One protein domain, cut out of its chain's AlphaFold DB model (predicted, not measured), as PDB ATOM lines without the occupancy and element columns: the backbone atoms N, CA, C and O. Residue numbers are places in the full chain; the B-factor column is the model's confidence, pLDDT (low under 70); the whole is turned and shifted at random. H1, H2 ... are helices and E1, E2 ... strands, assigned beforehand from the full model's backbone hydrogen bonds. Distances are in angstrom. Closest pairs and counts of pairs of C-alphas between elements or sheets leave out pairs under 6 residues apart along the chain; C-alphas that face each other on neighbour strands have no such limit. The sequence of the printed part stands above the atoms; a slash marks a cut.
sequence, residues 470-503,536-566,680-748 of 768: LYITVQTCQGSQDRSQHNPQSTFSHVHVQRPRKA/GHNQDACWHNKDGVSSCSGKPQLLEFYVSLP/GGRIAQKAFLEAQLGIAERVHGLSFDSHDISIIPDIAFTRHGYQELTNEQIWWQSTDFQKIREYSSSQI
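Overview. This is residues 470 to 503, 536 to 566 and 680 to 748 of the 768 residues of an uncharacterized protein of Armillaria ostoyae (UniProt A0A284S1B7). The main body is one strongly twisted antiparallel sheet, with E1 and E2 side by side in its middle; the long helix H2 runs along the edge strand E4, and the small hairpin of E5 and E6 sits with E5 next to H2 and E6 next to E2. Loops and the tiny helix H1 gather at the end of the sheet away from H2, which lengthens the outline. The printed part has 134 residues, with named elements in the order E1, H1, E2, E3, E4, H2, E5, E6, E7, E8: two helices and eight strands, mixed in class, with under half of the residues in named elements. The six-strand sheet is branched, with E2, E3 and E4 as neighbours of E1, E8 as neighbour of E2, and E7 as neighbour of E8. The whole is compact, with a radius of gyration of the C-alphas of 16.1 A, yet elongated, spanning 56 by 29 by 26 A.

Along the chain. Begin in the largest sheet: find C-alpha 470 at (175.501, 272.021, 247.817), from where E1, residues 470 to 477, runs 23.8 A. Its neighbour E4, residues 556 to 564, is the longest strand, 25.4 A. E2 is residues 494 to 498, 13.4 A, and E3 is residues 501 to 503. E8, residues 740 to 745, covers 17.0 A and ends at C-alpha 745, (195.669, 279.619, 230.185); E7 is residues 722 to 724. Outside this sheet, look for H2 at residues 681 to 700, beginning at (160.967, 275.518, 251.781) and running 27.6 A. E5 is residues 702 to 704, E6 is residues 715 to 717, and H1 is residues 488 to 491.

Arrangement. Start at E1, where E4 lies on one side and E2 and E3 on the other side. E1 and E4 are antiparallel at 163 degrees; look at N 474 and O 559, 2.9 A apart and within hydrogen-bond range. E1 and E2 are antiparallel at 167 degrees, with N 475 and O 496 2.9 A apart. E2 runs on into E3 at 49 degrees across a break of 2 residues, and E3 is antiparallel to E1, with N 471 and O 501 at 2.9 A. On the other side of E2 lies E8, antiparallel at 162 degrees, with N 495 and O 743 at 2.8 A. E7 and E8 form a hairpin, with N 723 and O 744 at 2.9 A. H2 is on this sheet at a height over the sheet of 7.8 A; it lies over E4 and runs along the strands, at 1 degrees to E4 on the local plane. The closest C-alphas of E4 and H2 are those of Ser 564 and Leu 689, 5.4 A apart. From H2 go to E5: the closest C-alphas, those of Glu 697 and Ser 703, are 5.6 A apart. E5 and E6 are an antiparallel hairpin, with N 703 and O 716 at 2.8 A. The closest C-alphas of E2 and E6, those of Val 497 and Ile 715, are 7.3 A apart. H1 only grazes the large sheet, with its residues 489 to 491. In H2, 15 of 16 O i to N i+4 pairs are within hydrogen-bond range, while H1 is too short for such a pair.

Size, cuts and confidence. The two farthest C-alphas, those of Ser 484 and Gly 680, are 56.8 A apart. Two cuts are present: residues 504 to 535 are not printed, with a gap of 19.8 A between C-alphas 503 and 536, and residues 567 to 679 are not printed, with 11.4 A between C-alphas 566 and 680. The link from E7 to E8, 15 residues, is long. Mean pLDDT of the printed part is 80.9, and it is under 70 in residues 481 to 491, 546 to 549, 728 to 729, 731 to 739 and 746 to 748 of this model.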
ATOM      1  N   LEU A 470     174.426 272.214 248.791       89.38
ATOM      2  CA  LEU A 470     175.501 272.021 247.817       89.38
ATOM      3  C   LEU A 470     176.493 273.172 247.929       89.38
ATOM      4  O   LEU A 470     176.079 274.328 248.006       89.38
ATOM      5  N   TYR A 471     177.782 272.855 247.893       90.44
ATOM      6  CA  TYR A 471     178.852 273.844 247.859       90.44
ATOM      7  C   TYR A 471     179.842 273.543 246.737       90.44
ATOM      8  O   TYR A 471     179.993 272.396 246.308       90.44
ATOM      9  N   ILE A 472     180.480 274.598 246.247       90.56
ATOM     10  CA  ILE A 472     181.434 274.565 245.144       90.56
ATOM     11  C   ILE A 472     182.810 274.918 245.690       90.56
ATOM     12  O   ILE A 472     182.933 275.823 246.515       90.56
ATOM     13  N   THR A 473     183.826 274.221 245.188       91.56
ATOM     14  CA  THR A 473     185.230 274.524 245.447       91.56
ATOM     15  C   THR A 473     185.907 274.879 244.126       91.56
ATOM     16  O   THR A 473     185.917 274.074 243.189       91.56
ATOM     17  N   VAL A 474     186.482 276.079 244.063       91.62
ATOM     18  CA  VAL A 474     187.290 276.564 242.938       91.62
ATOM     19  C   VAL A 474     188.677 276.906 243.459       91.62
ATOM     20  O   VAL A 474     188.807 277.629 244.443       91.62
ATOM     21  N   GLN A 475     189.719 276.407 242.803       91.38
ATOM     22  CA  GLN A 475     191.089 276.820 243.084       91.38
ATOM     23  C   GLN A 475     191.680 277.512 241.861       91.38
ATOM     24  O   GLN A 475     191.512 277.042 240.739       91.38
ATOM     25  N   THR A 476     192.380 278.622 242.064       91.06
ATOM     26  CA  THR A 476     193.023 279.390 240.990       91.06
ATOM     27  C   THR A 476     194.486 279.622 241.332       91.06
ATOM     28  O   THR A 476     194.789 280.060 242.438       91.06
ATOM     29  N   CYS A 477     195.397 279.368 240.403       89.19
ATOM     30  CA  CYS A 477     196.826 279.596 240.578       89.19
ATOM     31  C   CYS A 477     197.366 280.346 239.363       89.19
ATOM     32  O   CYS A 477     197.000 280.041 238.232       89.19
ATOM     33  N   GLN A 478     198.250 281.317 239.590       87.00
ATOM     34  CA  GLN A 478     198.844 282.102 238.505       87.00
ATOM     35  C   GLN A 478     199.974 281.366 237.763       87.00
ATOM     36  O   GLN A 478     200.381 281.812 236.694       87.00
ATOM     37  N   GLY A 479     200.451 280.236 238.296       82.31
ATOM     38  CA  GLY A 479     201.618 279.519 237.781       82.31
ATOM     39  C   GLY A 479     202.926 279.889 238.496       82.31
ATOM     40  O   GLY A 479     202.959 280.705 239.418       82.31
ATOM     41  N   SER A 480     204.011 279.233 238.092       77.31
ATOM     42  CA  SER A 480     205.385 279.437 238.553       77.31
ATOM     43  C   SER A 480     206.014 280.624 237.829       77.31
ATOM     44  O   SER A 480     206.014 280.678 236.600       77.31
ATOM     45  N   GLN A 481     206.623 281.539 238.585       66.38
ATOM     46  CA  GLN A 481     207.464 282.604 238.022       66.38
ATOM     47  C   GLN A 481     208.855 282.095 237.608       66.38
ATOM     48  O   GLN A 481     209.581 282.771 236.878       66.38
ATOM     49  N   ASP A 482     209.231 280.896 238.059       61.75
ATOM     50  CA  ASP A 482     210.510 280.278 237.741       61.75
ATOM     51  C   ASP A 482     210.450 279.592 236.369       61.75
ATOM     52  O   ASP A 482     209.919 278.489 236.216       61.75
ATOM     53  N   ARG A 483     211.010 280.279 235.366       58.38
ATOM     54  CA  ARG A 483     211.080 279.838 233.963       58.38
ATOM     55  C   ARG A 483     212.119 278.733 233.720       58.38
ATOM     56  O   ARG A 483     212.246 278.277 232.588       58.38
ATOM     57  N   SER A 484     212.880 278.328 234.742       53.75
ATOM     58  CA  SER A 484     213.924 277.299 234.625       53.75
ATOM     59  C   SER A 484     213.406 275.865 234.795       53.75
ATOM     60  O   SER A 484     214.130 274.911 234.508       53.75
ATOM     61  N   GLN A 485     212.154 275.688 235.231       53.03
ATOM     62  CA  GLN A 485     211.576 274.365 235.459       53.03
ATOM     63  C   GLN A 485     211.233 273.655 234.139       53.03
ATOM     64  O   GLN A 485     210.614 274.223 233.244       53.03
ATOM     65  N   HIS A 486     211.595 272.371 234.034       48.38
ATOM     66  CA  HIS A 486     211.427 271.531 232.837       48.38
ATOM     67  C   HIS A 486     209.970 271.206 232.447       48.38
ATOM     68  O   HIS A 486     209.763 270.406 231.534       48.38
ATOM     69  N   ASN A 487     208.959 271.797 233.098       56.47
ATOM     70  CA  ASN A 487     207.564 271.601 232.720       56.47
ATOM     71  C   ASN A 487     206.900 272.906 232.245       56.47
ATOM     72  O   ASN A 487     206.572 273.753 233.072       56.47
ATOM     73  N   PRO A 488     206.613 273.048 230.939       54.78
ATOM     74  CA  PRO A 488     205.931 274.216 230.389       54.78
ATOM     75  C   PRO A 488     204.557 274.484 231.009       54.78
ATOM     76  O   PRO A 488     204.122 275.622 231.015       54.78
ATOM     77  N   GLN A 489     203.856 273.470 231.530       56.66
ATOM     78  CA  GLN A 489     202.514 273.640 232.096       56.66
ATOM     79  C   GLN A 489     202.518 274.339 233.461       56.66
ATOM     80  O   GLN A 489     201.502 274.914 233.845       56.66
ATOM     81  N   SER A 490     203.642 274.332 234.185       62.91
ATOM     82  CA  SER A 490     203.704 274.916 235.525       62.91
ATOM     83  C   SER A 490     203.786 276.437 235.532       62.91
ATOM     84  O   SER A 490     203.549 277.030 236.581       62.91
ATOM     85  N   THR A 491     204.097 277.066 234.395       68.06
ATOM     86  CA  THR A 491     204.219 278.525 234.231       68.06
ATOM     87  C   THR A 491     202.910 279.199 233.811       68.06
ATOM     88  O   THR A 491     202.796 280.418 233.921       68.06
ATOM     89  N   PHE A 492     201.913 278.432 233.361       79.69
ATOM     90  CA  PHE A 492     200.603 278.959 232.983       79.69
ATOM     91  C   PHE A 492     199.681 279.096 234.193       79.69
ATOM     92  O   PHE A 492     199.753 278.330 235.163       79.69
ATOM     93  N   SER A 493     198.764 280.058 234.108       85.31
ATOM     94  CA  SER A 493     197.688 280.174 235.085       85.31
ATOM     95  C   SER A 493     196.730 279.003 234.920       85.31
ATOM     96  O   SER A 493     196.289 278.715 233.811       85.31
ATOM     97  N   HIS A 494     196.379 278.342 236.015       87.06
ATOM     98  CA  HIS A 494     195.524 277.163 235.997       87.06
ATOM     99  C   HIS A 494     194.421 277.252 237.045       87.06
ATOM    100  O   HIS A 494     194.572 277.856 238.112       87.06
ATOM    101  N   VAL A 495     193.277 276.672 236.697       90.00
ATOM    102  CA  VAL A 495     192.047 276.711 237.480       90.00
ATOM    103  C   VAL A 495     191.518 275.302 237.639       90.00
ATOM    104  O   VAL A 495     191.387 274.560 236.674       90.00
ATOM    105  N   HIS A 496     191.176 274.957 238.867       88.25
ATOM    106  CA  HIS A 496     190.599 273.682 239.241       88.25
ATOM    107  C   HIS A 496     189.172 273.926 239.712       88.25
ATOM    108  O   HIS A 496     188.950 274.652 240.683       88.25
ATOM    109  N   VAL A 497     188.204 273.289 239.056       90.00
ATOM    110  CA  VAL A 497     186.795 273.323 239.457       90.00
ATOM    111  C   VAL A 497     186.369 271.926 239.878       90.00
ATOM    112  O   VAL A 497     186.459 270.965 239.111       90.00
ATOM    113  N   GLN A 498     185.906 271.807 241.119       86.56
ATOM    114  CA  GLN A 498     185.348 270.558 241.625       86.56
ATOM    115  C   GLN A 498     183.845 270.529 241.411       86.56
ATOM    116  O   GLN A 498     183.157 271.525 241.639       86.56
ATOM    117  N   ARG A 499     183.324 269.355 241.042       81.75
ATOM    118  CA  ARG A 499     181.877 269.123 241.006       81.75
ATOM    119  C   ARG A 499     181.246 269.472 242.369       81.75
ATOM    120  O   ARG A 499     181.874 269.166 243.390       81.75
ATOM    121  N   PRO A 500     180.018 270.043 242.423       86.81
ATOM    122  CA  PRO A 500     179.399 270.423 243.685       86.81
ATOM    123  C   PRO A 500     179.375 269.269 244.680       86.81
ATOM    124  O   PRO A 500     178.929 268.154 244.380       86.81
ATOM    125  N   ARG A 501     179.843 269.554 245.890       84.50
ATOM    126  CA  ARG A 501     179.857 268.614 247.004       84.50
ATOM    127  C   ARG A 501     178.645 268.849 247.891       84.50
ATOM    128  O   ARG A 501     178.105 269.948 247.976       84.50
ATOM    129  N   LYS A 502     178.206 267.782 248.553       83.81
ATOM    130  CA  LYS A 502     177.047 267.797 249.451       83.81
ATOM    131  C   LYS A 502     177.514 268.104 250.868       83.81
ATOM    132  O   LYS A 502     178.479 267.496 251.325       83.81
ATOM    133  N   ALA A 503     176.788 268.959 251.578       83.31
ATOM    134  CA  ALA A 503     176.967 269.148 253.015       83.31
ATOM    135  C   ALA A 503     175.645 268.911 253.748       83.31
ATOM    136  O   ALA A 503     174.633 269.538 253.447       83.31
ATOM    137  N   GLY A 536     189.160 284.449 246.792       85.38
ATOM    138  CA  GLY A 536     189.706 283.201 247.314       85.38
ATOM    139  C   GLY A 536     190.772 283.439 248.391       85.38
ATOM    140  O   GLY A 536     191.506 284.426 248.370       85.38
ATOM    141  N   HIS A 537     190.881 282.503 249.328       88.00
ATOM    142  CA  HIS A 537     191.897 282.508 250.373       88.00
ATOM    143  C   HIS A 537     193.217 281.940 249.846       88.00
ATOM    144  O   HIS A 537     193.247 280.834 249.303       88.00
ATOM    145  N   ASN A 538     194.319 282.666 250.045       89.88
ATOM    146  CA  ASN A 538     195.657 282.200 249.671       89.88
ATOM    147  C   ASN A 538     195.984 280.868 250.369       89.88
ATOM    148  O   ASN A 538     195.730 280.728 251.565       89.88
ATOM    149  N   GLN A 539     196.564 279.916 249.638       86.38
ATOM    150  CA  GLN A 539     197.130 278.691 250.210       86.38
ATOM    151  C   GLN A 539     198.655 278.706 250.135       86.38
ATOM    152  O   GLN A 539     199.251 279.418 249.323       86.38
ATOM    153  N   ASP A 540     199.273 277.865 250.960       84.00
ATOM    154  CA  ASP A 540     200.728 277.789 251.087       84.00
ATOM    155  C   ASP A 540     201.414 277.151 249.867       84.00
ATOM    156  O   ASP A 540     202.562 277.481 249.572       84.00
ATOM    157  N   ALA A 541     200.735 276.250 249.146       84.62
ATOM    158  CA  ALA A 541     201.304 275.530 248.004       84.62
ATOM    159  C   ALA A 541     200.256 275.162 246.944       84.62
ATOM    160  O   ALA A 541     199.104 274.870 247.270       84.62
ATOM    161  N   CYS A 542     200.681 275.141 245.676       85.06
ATOM    162  CA  CYS A 542     199.871 274.718 244.537       85.06
ATOM    163  C   CYS A 542     199.483 273.225 244.603       85.06
ATOM    164  O   CYS A 542     200.261 272.389 245.061       85.06
ATOM    165  N   TRP A 543     198.293 272.879 244.096       83.31
ATOM    166  CA  TRP A 543     197.796 271.497 244.019       83.31
ATOM    167  C   TRP A 543     198.462 270.654 242.916       83.31
ATOM    168  O   TRP A 543     198.234 269.446 242.844       83.31
ATOM    169  N   HIS A 544     199.300 271.256 242.065       79.31
ATOM    170  CA  HIS A 544     200.170 270.543 241.122       79.31
ATOM    171  C   HIS A 544     201.341 269.902 241.872       79.31
ATOM    172  O   HIS A 544     202.456 270.423 241.877       79.31
ATOM    173  N   ASN A 545     201.092 268.774 242.527       71.81
ATOM    174  CA  ASN A 545     202.096 268.001 243.254       71.81
ATOM    175  C   ASN A 545     202.033 266.538 242.813       71.81
ATOM    176  O   ASN A 545     200.951 265.959 242.795       71.81
ATOM    177  N   LYS A 546     203.187 265.944 242.500       66.06
ATOM    178  CA  LYS A 546     203.311 264.524 242.175       66.06
ATOM    179  C   LYS A 546     204.282 263.854 243.138       66.06
ATOM    180  O   LYS A 546     205.440 264.251 243.218       66.06
ATOM    181  N   ASP A 547     203.810 262.835 243.856       65.75
ATOM    182  CA  ASP A 547     204.619 262.026 244.781       65.75
ATOM    183  C   ASP A 547     205.403 262.858 245.820       65.75
ATOM    184  O   ASP A 547     206.517 262.518 246.212       65.75
ATOM    185  N   GLY A 548     204.822 263.977 246.269       64.56
ATOM    186  CA  GLY A 548     205.440 264.902 247.221       64.56
ATOM    187  C   GLY A 548     206.288 266.001 246.574       64.56
ATOM    188  O   GLY A 548     206.659 266.953 247.259       64.56
ATOM    189  N   VAL A 549     206.546 265.932 245.265       65.50
ATOM    190  CA  VAL A 549     207.302 266.937 244.513       65.50
ATOM    191  C   VAL A 549     206.345 267.970 243.920       65.50
ATOM    192  O   VAL A 549     205.528 267.666 243.044       65.50
ATOM    193  N   SER A 550     206.453 269.219 244.384       71.94
ATOM    194  CA  SER A 550     205.671 270.320 243.818       71.94
ATOM    195  C   SER A 550     206.134 270.614 242.395       71.94
ATOM    196  O   SER A 550     207.298 270.932 242.163       71.94
ATOM    197  N   SER A 551     205.210 270.513 241.446       72.62
ATOM    198  CA  SER A 551     205.444 270.814 240.033       72.62
ATOM    199  C   SER A 551     205.140 272.272 239.697       72.62
ATOM    200  O   SER A 551     205.496 272.720 238.617       72.62
ATOM    201  N   CYS A 552     204.511 273.020 240.611       78.81
ATOM    202  CA  CYS A 552     204.277 274.454 240.485       78.81
ATOM    203  C   CYS A 552     204.626 275.165 241.801       78.81
ATOM    204  O   CYS A 552     204.155 274.785 242.873       78.81
ATOM    205  N   SER A 553     205.438 276.220 241.728       78.12
ATOM    206  CA  SER A 553     205.783 277.081 242.872       78.12
ATOM    207  C   SER A 553     204.842 278.285 243.037       78.12
ATOM    208  O   SER A 553     205.082 279.150 243.879       78.12
ATOM    209  N   GLY A 554     203.777 278.356 242.230       80.56
ATOM    210  CA  GLY A 554     202.776 279.415 242.290       80.56
ATOM    211  C   GLY A 554     201.990 279.417 243.602       80.56
ATOM    212  O   GLY A 554     201.876 278.396 244.285       80.56
ATOM    213  N   LYS A 555     201.426 280.579 243.946       84.25
ATOM    214  CA  LYS A 555     200.580 280.770 245.131       84.25
ATOM    215  C   LYS A 555     199.108 280.653 244.735       84.25
ATOM    216  O   LYS A 555     198.587 281.585 244.119       84.25
ATOM    217  N   PRO A 556     198.431 279.537 245.038       89.06
ATOM    218  CA  PRO A 556     197.033 279.381 244.677       89.06
ATOM    219  C   PRO A 556     196.101 280.117 245.649       89.06
ATOM    220  O   PRO A 556     196.433 280.366 246.810       89.06
ATOM    221  N   GLN A 557     194.889 280.379 245.181       91.81
ATOM    222  CA  GLN A 557     193.752 280.824 245.972       91.81
ATOM    223  C   GLN A 557     192.670 279.748 245.958       91.81
ATOM    224  O   GLN A 557     192.418 279.133 244.924       91.81
ATOM    225  N   LEU A 558     192.039 279.524 247.108       91.50
ATOM    226  CA  LEU A 558     190.926 278.602 247.310       91.50
ATOM    227  C   LEU A 558     189.657 279.404 247.584       91.50
ATOM    228  O   LEU A 558     189.599 280.175 248.539       91.50
ATOM    229  N   LEU A 559     188.637 279.193 246.768       91.75
ATOM    230  CA  LEU A 559     187.317 279.777 246.925       91.75
ATOM    231  C   LEU A 559     186.303 278.664 247.190       91.75
ATOM    232  O   LEU A 559     186.166 277.739 246.388       91.75
ATOM    233  N   GLU A 560     185.571 278.782 248.295       91.81
ATOM    234  CA  GLU A 560     184.494 277.863 248.663       91.81
ATOM    235  C   GLU A 560     183.230 278.648 249.011       91.81
ATOM    236  O   GLU A 560     183.288 279.635 249.744       91.81
ATOM    237  N   PHE A 561     182.086 278.231 248.466       91.31
ATOM    238  CA  PHE A 561     180.792 278.852 248.756       91.31
ATOM    239  C   PHE A 561     179.627 277.892 248.503       91.31
ATOM    240  O   PHE A 561     179.704 276.980 247.674       91.31
ATOM    241  N   TYR A 562     178.527 278.107 249.221       92.38
ATOM    242  CA  TYR A 562     177.306 277.307 249.116       92.38
ATOM    243  C   TYR A 562     176.348 277.849 248.063       92.38
ATOM    244  O   TYR A 562     175.866 278.963 248.194       92.38
ATOM    245  N   VAL A 563     175.977 277.018 247.089       90.75
ATOM    246  CA  VAL A 563     174.985 277.357 246.054       90.75
ATOM    247  C   VAL A 563     173.590 276.818 246.351       90.75
ATOM    248  O   VAL A 563     172.624 277.253 245.743       90.75
ATOM    249  N   SER A 564     173.449 275.890 247.299       92.00
ATOM    250  CA  SER A 564     172.143 275.371 247.718       92.00
ATOM    251  C   SER A 564     172.063 275.212 249.232       92.00
ATOM    252  O   SER A 564     173.044 274.852 249.886       92.00
ATOM    253  N   LEU A 565     170.870 275.454 249.773       92.94
ATOM    254  CA  LEU A 565     170.543 275.401 251.195       92.94
ATOM    255  C   LEU A 565     169.693 274.165 251.511       92.94
ATOM    256  O   LEU A 565     168.763 273.890 250.758       92.94
ATOM    257  N   PRO A 566     169.912 273.448 252.627       94.38
ATOM    258  CA  PRO A 566     168.988 272.400 253.064       94.38
ATOM    259  C   PRO A 566     167.677 272.995 253.604       94.38
ATOM    260  O   PRO A 566     167.694 274.022 254.282       94.38
ATOM    261  N   GLY A 680     160.474 279.360 253.527       86.31
ATOM    262  CA  GLY A 680     159.969 279.235 252.154       86.31
ATOM    263  C   GLY A 680     160.137 277.838 251.538       86.31
ATOM    264  O   GLY A 680     159.736 277.615 250.394       86.31
ATOM    265  N   GLY A 681     160.735 276.880 252.260       90.12
ATOM    266  CA  GLY A 681     160.967 275.518 251.781       90.12
ATOM    267  C   GLY A 681     161.642 275.488 250.404       90.12
ATOM    268  O   GLY A 681     162.674 276.119 250.190       90.12
ATOM    269  N   ARG A 682     161.035 274.779 249.442       89.19
ATOM    270  CA  ARG A 682     161.565 274.660 248.070       89.19
ATOM    271  C   ARG A 682     161.566 275.979 247.290       89.19
ATOM    272  O   ARG A 682     162.405 276.136 246.410       89.19
ATOM    273  N   ILE A 683     160.648 276.901 247.589       89.44
ATOM    274  CA  ILE A 683     160.593 278.212 246.921       89.44
ATOM    275  C   ILE A 683     161.851 279.003 247.289       89.44
ATOM    276  O   ILE A 683     162.570 279.455 246.402       89.44
ATOM    277  N   ALA A 684     162.180 279.041 248.584       90.19
ATOM    278  CA  ALA A 684     163.405 279.655 249.087       90.19
ATOM    279  C   ALA A 684     164.674 278.972 248.548       90.19
ATOM    280  O   ALA A 684     165.605 279.662 248.140       90.19
ATOM    281  N   GLN A 685     164.722 277.631 248.498       91.88
ATOM    282  CA  GLN A 685     165.870 276.913 247.917       91.88
ATOM    283  C   GLN A 685     166.121 277.303 246.462       91.88
ATOM    284  O   GLN A 685     167.266 277.533 246.081       91.88
ATOM    285  N   LYS A 686     165.054 277.362 245.657       91.25
ATOM    286  CA  LYS A 686     165.143 277.709 244.239       91.25
ATOM    287  C   LYS A 686     165.614 279.149 244.054       91.25
ATOM    288  O   LYS A 686     166.577 279.368 243.328       91.25
ATOM    289  N   ALA A 687     164.991 280.094 244.756       90.31
ATOM    290  CA  ALA A 687     165.372 281.504 244.698       90.31
ATOM    291  C   ALA A 687     166.836 281.720 245.125       90.31
ATOM    292  O   ALA A 687     167.575 282.456 244.473       90.31
ATOM    293  N   PHE A 688     167.283 281.033 246.184       92.06
ATOM    294  CA  PHE A 688     168.676 281.079 246.621       92.06
ATOM    295  C   PHE A 688     169.627 280.497 245.567       92.06
ATOM    296  O   PHE A 688     170.616 281.146 245.239       92.06
ATOM    297  N   LEU A 689     169.325 279.316 245.011       92.00
ATOM    298  CA  LEU A 689     170.152 278.678 243.982       92.00
ATOM    299  C   LEU A 689     170.317 279.585 242.758       92.00
ATOM    300  O   LEU A 689     171.442 279.870 242.363       92.00
ATOM    301  N   GLU A 690     169.217 280.089 242.200       90.88
ATOM    302  CA  GLU A 690     169.243 280.967 241.023       90.88
ATOM    303  C   GLU A 690     170.082 282.228 241.272       90.88
ATOM    304  O   GLU A 690     170.912 282.605 240.441       90.88
ATOM    305  N   ALA A 691     169.937 282.852 242.446       90.19
ATOM    306  CA  ALA A 691     170.724 284.027 242.802       90.19
ATOM    307  C   ALA A 691     172.224 283.710 242.945       90.19
ATOM    308  O   ALA A 691     173.065 284.486 242.490       90.19
ATOM    309  N   GLN A 692     172.569 282.581 243.563       92.12
ATOM    310  CA  GLN A 692     173.956 282.173 243.801       92.12
ATOM    311  C   GLN A 692     174.668 281.796 242.503       92.12
ATOM    312  O   GLN A 692     175.779 282.277 242.260       92.12
ATOM    313  N   LEU A 693     174.015 281.007 241.644       92.31
ATOM    314  CA  LEU A 693     174.548 280.639 240.332       92.31
ATOM    315  C   LEU A 693     174.756 281.888 239.469       92.31
ATOM    316  O   LEU A 693     175.865 282.107 238.990       92.31
ATOM    317  N   GLY A 694     173.776 282.794 239.400       90.88
ATOM    318  CA  GLY A 694     173.913 284.031 238.627       90.88
ATOM    319  C   GLY A 694     175.007 284.987 239.132       90.88
ATOM    320  O   GLY A 694     175.513 285.820 238.375       90.88
ATOM    321  N   ILE A 695     175.405 284.926 240.408       90.94
ATOM    322  CA  ILE A 695     176.587 285.659 240.903       90.94
ATOM    323  C   ILE A 695     177.868 284.919 240.525       90.94
ATOM    324  O   ILE A 695     178.817 285.557 240.074       90.94
ATOM    325  N   ALA A 696     177.896 283.596 240.678       91.94
ATOM    326  CA  ALA A 696     179.057 282.780 240.350       91.94
ATOM    327  C   ALA A 696     179.416 282.853 238.855       91.94
ATOM    328  O   ALA A 696     180.594 282.962 238.514       91.94
ATOM    329  N   GLU A 697     178.417 282.893 237.971       92.62
ATOM    330  CA  GLU A 697     178.605 283.112 236.533       92.62
ATOM    331  C   GLU A 697     179.237 284.481 236.254       92.62
ATOM    332  O   GLU A 697     180.262 284.579 235.580       92.62
ATOM    333  N   ARG A 698     178.676 285.546 236.840       90.38
ATOM    334  CA  ARG A 698     179.126 286.926 236.600       90.38
ATOM    335  C   ARG A 698     180.492 287.249 237.203       90.38
ATOM    336  O   ARG A 698     181.263 287.973 236.585       90.38
ATOM    337  N   VAL A 699     180.773 286.777 238.415       90.00
ATOM    338  CA  VAL A 699     181.973 287.160 239.182       90.00
ATOM    339  C   VAL A 699     183.120 286.180 238.935       90.00
ATOM    340  O   VAL A 699     184.264 286.586 238.709       90.00
ATOM    341  N   HIS A 700     182.828 284.880 238.925       90.44
ATOM    342  CA  HIS A 700     183.857 283.837 238.880       90.44
ATOM    343  C   HIS A 700     184.034 283.216 237.497       90.44
ATOM    344  O   HIS A 700     184.989 282.474 237.294       90.44
ATOM    345  N   GLY A 701     183.193 283.569 236.518       90.88
ATOM    346  CA  GLY A 701     183.271 283.019 235.162       90.88
ATOM    347  C   GLY A 701     182.951 281.525 235.120       90.88
ATOM    348  O   GLY A 701     183.537 280.789 234.327       90.88
ATOM    349  N   LEU A 702     182.067 281.065 236.006       93.38
ATOM    350  CA  LEU A 702     181.535 279.705 235.979       93.38
ATOM    351  C   LEU A 702     180.332 279.621 235.031       93.38
ATOM    352  O   LEU A 702     179.750 280.633 234.665       93.38
ATOM    353  N   SER A 703     179.966 278.412 234.634       92.62
ATOM    354  CA  SER A 703     178.729 278.109 233.913       92.62
ATOM    355  C   SER A 703     178.169 276.788 234.414       92.62
ATOM    356  O   SER A 703     178.935 275.913 234.829       92.62
ATOM    357  N   PHE A 704     176.845 276.663 234.383       92.12
ATOM    358  CA  PHE A 704     176.123 275.534 234.958       92.12
ATOM    359  C   PHE A 704     175.188 274.913 233.921       92.12
ATOM    360  O   PHE A 704     174.476 275.621 233.211       92.12
ATOM    361  N   ASP A 705     175.168 273.583 233.847       89.94
ATOM    362  CA  ASP A 705     174.298 272.841 232.920       89.94
ATOM    363  C   ASP A 705     172.822 272.811 233.360       89.94
ATOM    364  O   ASP A 705     171.924 272.583 232.549       89.94
ATOM    365  N   SER A 706     172.565 273.054 234.647       88.06
ATOM    366  CA  SER A 706     171.246 273.010 235.263       88.06
ATOM    367  C   SER A 706     171.122 274.029 236.394       88.06
ATOM    368  O   SER A 706     172.052 274.256 237.163       88.06
ATOM    369  N   HIS A 707     169.929 274.607 236.515       87.94
ATOM    370  CA  HIS A 707     169.515 275.468 237.629       87.94
ATOM    371  C   HIS A 707     168.418 274.797 238.481       87.94
ATOM    372  O   HIS A 707     167.736 275.448 239.271       87.94
ATOM    373  N   ASP A 708     168.205 273.487 238.307       86.88
ATOM    374  CA  ASP A 708     167.199 272.730 239.051       86.88
ATOM    375  C   ASP A 708     167.740 272.279 240.418       86.88
ATOM    376  O   ASP A 708     168.723 271.546 240.503       86.88
ATOM    377  N   ILE A 709     167.040 272.648 241.495       84.81
ATOM    378  CA  ILE A 709     167.337 272.235 242.878       84.81
ATOM    379  C   ILE A 709     167.298 270.715 243.095       84.81
ATOM    380  O   ILE A 709     167.818 270.218 244.095       84.81
ATOM    381  N   SER A 710     166.652 269.976 242.194       84.31
ATOM    382  CA  SER A 710     166.572 268.521 242.230       84.31
ATOM    383  C   SER A 710     167.748 267.836 241.530       84.31
ATOM    384  O   SER A 710     167.826 266.614 241.591       84.31
ATOM    385  N   ILE A 711     168.676 268.570 240.910       85.94
ATOM    386  CA  ILE A 711     169.812 268.011 240.164       85.94
ATOM    387  C   ILE A 711     171.120 268.586 240.717       85.94
ATOM    388  O   ILE A 711     171.190 269.742 241.118       85.94
ATOM    389  N   ILE A 712     172.181 267.775 240.753       86.44
ATOM    390  CA  ILE A 712     173.536 268.277 241.027       86.44
ATOM    391  C   ILE A 712     174.094 268.840 239.716       86.44
ATOM    392  O   ILE A 712     174.394 268.020 238.838       86.44
ATOM    393  N   PRO A 713     174.256 270.170 239.580       86.75
ATOM    394  CA  PRO A 713     174.732 270.751 238.338       86.75
ATOM    395  C   PRO A 713     176.176 270.331 238.066       86.75
ATOM    396  O   PRO A 713     176.981 270.151 238.988       86.75
ATOM    397  N   ASP A 714     176.493 270.148 236.796       87.31
ATOM    398  CA  ASP A 714     177.861 270.151 236.310       87.31
ATOM    399  C   ASP A 714     178.340 271.597 236.135       87.31
ATOM    400  O   ASP A 714     177.543 272.508 235.892       87.31
ATOM    401  N   ILE A 715     179.642 271.817 236.305       90.69
ATOM    402  CA  ILE A 715     180.237 273.156 236.310       90.69
ATOM    403  C   ILE A 715     181.346 273.204 235.274       90.69
ATOM    404  O   ILE A 715     182.229 272.352 235.292       90.69
ATOM    405  N   ALA A 716     181.353 274.242 234.444       90.62
ATOM    406  CA  ALA A 716     182.479 274.552 233.573       90.62
ATOM    407  C   ALA A 716     183.011 275.968 233.821       90.62
ATOM    408  O   ALA A 716     182.259 276.880 234.170       90.62
ATOM    409  N   PHE A 717     184.314 276.154 233.621       92.19
ATOM    410  CA  PHE A 717     184.969 277.460 233.672       92.19
ATOM    411  C   PHE A 717     185.001 278.089 232.275       92.19
ATOM    412  O   PHE A 717     185.376 277.436 231.306       92.19
ATOM    413  N   THR A 718     184.595 279.354 232.162       89.44
ATOM    414  CA  THR A 718     184.290 280.004 230.870       89.44
ATOM    415  C   THR A 718     185.036 281.315 230.632       89.44
ATOM    416  O   THR A 718     184.747 282.022 229.665       89.44
ATOM    417  N   ARG A 719     186.019 281.664 231.473       88.12
ATOM    418  CA  ARG A 719     186.820 282.872 231.228       88.12
ATOM    419  C   ARG A 719     187.620 282.739 229.931       88.12
ATOM    420  O   ARG A 719     188.239 281.711 229.663       88.12
ATOM    421  N   HIS A 720     187.624 283.813 229.145       84.12
ATOM    422  CA  HIS A 720     188.360 283.881 227.888       84.12
ATOM    423  C   HIS A 720     189.858 283.614 228.110       84.12
ATOM    424  O   HIS A 720     190.445 284.109 229.070       84.12
ATOM    425  N   GLY A 721     190.478 282.847 227.210       82.44
ATOM    426  CA  GLY A 721     191.903 282.505 227.281       82.44
ATOM    427  C   GLY A 721     192.233 281.265 228.114       82.44
ATOM    428  O   GLY A 721     193.410 280.947 228.240       82.44
ATOM    429  N   TYR A 722     191.236 280.549 228.643       87.50
ATOM    430  CA  TYR A 722     191.422 279.265 229.324       87.50
ATOM    431  C   TYR A 722     190.881 278.100 228.490       87.50
ATOM    432  O   TYR A 722     189.842 278.219 227.840       87.50
ATOM    433  N   GLN A 723     191.583 276.969 228.521       88.00
ATOM    434  CA  GLN A 723     191.185 275.723 227.863       88.00
ATOM    435  C   GLN A 723     191.130 274.582 228.879       88.00
ATOM    436  O   GLN A 723     192.006 274.481 229.738       88.00
ATOM    437  N   GLU A 724     190.098 273.741 228.779       88.06
ATOM    438  CA  GLU A 724     189.949 272.541 229.611       88.06
ATOM    439  C   GLU A 724     191.021 271.510 229.236       88.06
ATOM    440  O   GLU A 724     191.232 271.221 228.056       88.06
ATOM    441  N   LEU A 725     191.709 270.974 230.241       82.88
ATOM    442  CA  LEU A 725     192.742 269.962 230.080       82.88
ATOM    443  C   LEU A 725     192.116 268.571 229.950       82.88
ATOM    444  O   LEU A 725     191.186 268.217 230.674       82.88
ATOM    445  N   THR A 726     192.663 267.749 229.058       78.75
ATOM    446  CA  THR A 726     192.294 266.334 228.954       78.75
ATOM    447  C   THR A 726     192.914 265.525 230.094       78.75
ATOM    448  O   THR A 726     193.930 265.908 230.674       78.75
ATOM    449  N   ASN A 727     192.360 264.344 230.384       70.38
ATOM    450  CA  ASN A 727     192.908 263.441 231.408       70.38
ATOM    451  C   ASN A 727     194.393 263.099 231.182       70.38
ATOM    452  O   ASN A 727     195.136 262.906 232.136       70.38
ATOM    453  N   GLU A 728     194.828 263.045 229.923       64.12
ATOM    454  CA  GLU A 728     196.220 262.779 229.534       64.12
ATOM    455  C   GLU A 728     197.151 263.954 229.871       64.12
ATOM    456  O   GLU A 728     198.344 263.759 230.099       64.12
ATOM    457  N   GLN A 729     196.607 265.172 229.925       67.25
ATOM    458  CA  GLN A 729     197.330 266.392 230.278       67.25
ATOM    459  C   GLN A 729     197.414 266.608 231.798       67.25
ATOM    460  O   GLN A 729     198.280 267.357 232.242       67.25
ATOM    461  N   ILE A 730     196.579 265.932 232.597       70.31
ATOM    462  CA  ILE A 730     196.575 265.989 234.069       70.31
ATOM    463  C   ILE A 730     197.502 264.885 234.616       70.31
ATOM    464  O   ILE A 730     197.069 263.813 235.038       70.31
ATOM    465  N   TRP A 731     198.819 265.121 234.587       56.72
ATOM    466  CA  TRP A 731     199.850 264.098 234.870       56.72
ATOM    467  C   TRP A 731     200.301 264.013 236.347       56.72
ATOM    468  O   TRP A 731     201.155 263.180 236.688       56.72
ATOM    469  N   TRP A 732     199.741 264.869 237.213       62.31
ATOM    470  CA  TRP A 732     200.115 265.046 238.627       62.31
ATOM    471  C   TRP A 732     199.114 264.464 239.639       62.31
ATOM    472  O   TRP A 732     199.370 264.541 240.833       62.31
ATOM    473  N   GLN A 733     197.994 263.859 239.222       57.75
ATOM    474  CA  GLN A 733     196.985 263.356 240.169       57.75
ATOM    475  C   GLN A 733     196.951 261.829 240.314       57.75
ATOM    476  O   GLN A 733     197.043 261.070 239.351       57.75
ATOM    477  N   SER A 734     196.742 261.393 241.560       42.66
ATOM    478  CA  SER A 734     196.463 260.014 241.957       42.66
ATOM    479  C   SER A 734     194.945 259.792 242.095       42.66
ATOM    480  O   SER A 734     194.319 260.266 243.037       42.66
ATOM    481  N   THR A 735     194.381 258.995 241.184       42.97
ATOM    482  CA  THR A 735     193.237 258.063 241.364       42.97
ATOM    483  C   THR A 735     191.759 258.508 241.435       42.97
ATOM    484  O   THR A 735     190.931 257.604 241.509       42.97
ATOM    485  N   ASP A 736     191.344 259.775 241.281       44.22
ATOM    486  CA  ASP A 736     189.887 260.104 241.223       44.22
ATOM    487  C   ASP A 736     189.505 261.069 240.071       44.22
ATOM    488  O   ASP A 736     188.971 262.159 240.275       44.22
ATOM    489  N   PHE A 737     189.771 260.645 238.826       47.16
ATOM    490  CA  PHE A 737     189.601 261.429 237.583       47.16
ATOM    491  C   PHE A 737     188.161 261.892 237.264       47.16
ATOM    492  O   PHE A 737     187.969 262.724 236.386       47.16
ATOM    493  N   GLN A 738     187.120 261.365 237.919       51.38
ATOM    494  CA  GLN A 738     185.727 261.547 237.462       51.38
ATOM    495  C   GLN A 738     184.981 262.755 238.060       51.38
ATOM    496  O   GLN A 738     183.791 262.927 237.794       51.38
ATOM    497  N   LYS A 739     185.621 263.573 238.907       66.00
ATOM    498  CA  LYS A 739     184.926 264.622 239.694       66.00
ATOM    499  C   LYS A 739     185.540 266.020 239.587       66.00
ATOM    500  O   LYS A 739     185.117 266.920 240.318       66.00
ATOM    501  N   ILE A 740     186.540 266.189 238.730       77.00
ATOM    502  CA  ILE A 740     187.371 267.392 238.661       77.00
ATOM    503  C   ILE A 740     187.502 267.809 237.199       77.00
ATOM    504  O   ILE A 740     187.729 266.959 236.342       77.00
ATOM    505  N   ARG A 741     187.384 269.113 236.941       86.00
ATOM    506  CA  ARG A 741     187.748 269.730 235.664       86.00
ATOM    507  C   ARG A 741     188.863 270.734 235.900       86.00
ATOM    508  O   ARG A 741     188.791 271.539 236.833       86.00
ATOM    509  N   GLU A 742     189.888 270.676 235.066       86.69
ATOM    510  CA  GLU A 742     191.051 271.546 235.175       86.69
ATOM    511  C   GLU A 742     191.233 272.348 233.894       86.69
ATOM    512  O   GLU A 742     191.016 271.843 232.797       86.69
ATOM    513  N   TYR A 743     191.607 273.610 234.045       88.94
ATOM    514  CA  TYR A 743     191.745 274.570 232.964       88.94
ATOM    515  C   TYR A 743     193.121 275.214 233.042       88.94
ATOM    516  O   TYR A 743     193.607 275.492 234.137       88.94
ATOM    517  N   SER A 744     193.727 275.501 231.896       86.12
ATOM    518  CA  SER A 744     194.997 276.229 231.810       86.12
ATOM    519  C   SER A 744     194.886 277.392 230.833       86.12
ATOM    520  O   SER A 744     194.125 277.318 229.863       86.12
ATOM    521  N   SER A 745     195.621 278.473 231.085       84.88
ATOM    522  CA  SER A 745     195.669 279.619 230.185       84.88
ATOM    523  C   SER A 745     196.415 279.273 228.892       84.88
ATOM    524  O   SER A 745     197.406 278.546 228.892       84.88
ATOM    525  N   SER A 746     195.957 279.819 227.765       68.56
ATOM    526  CA  SER A 746     196.599 279.656 226.453       68.56
ATOM    527  C   SER A 746     197.798 280.593 226.237       68.56
ATOM    528  O   SER A 746     198.478 280.495 225.218       68.56
ATOM    529  N   GLN A 747     198.039 281.531 227.159       61.16
ATOM    530  CA  GLN A 747     199.143 282.498 227.135       61.16
ATOM    531  C   GLN A 747     199.802 282.578 228.520       61.16
ATOM    532  O   GLN A 747     199.125 282.425 229.542       61.16
ATOM    533  N   ILE A 748     201.123 282.785 228.544       55.00
ATOM    534  CA  ILE A 748     201.893 283.013 229.776       55.00
ATOM    535  C   ILE A 748     201.490 284.400 230.300       55.00
ATOM    536  O   ILE A 748     201.487 285.331 229.494       55.00
TER     537      ILE A 748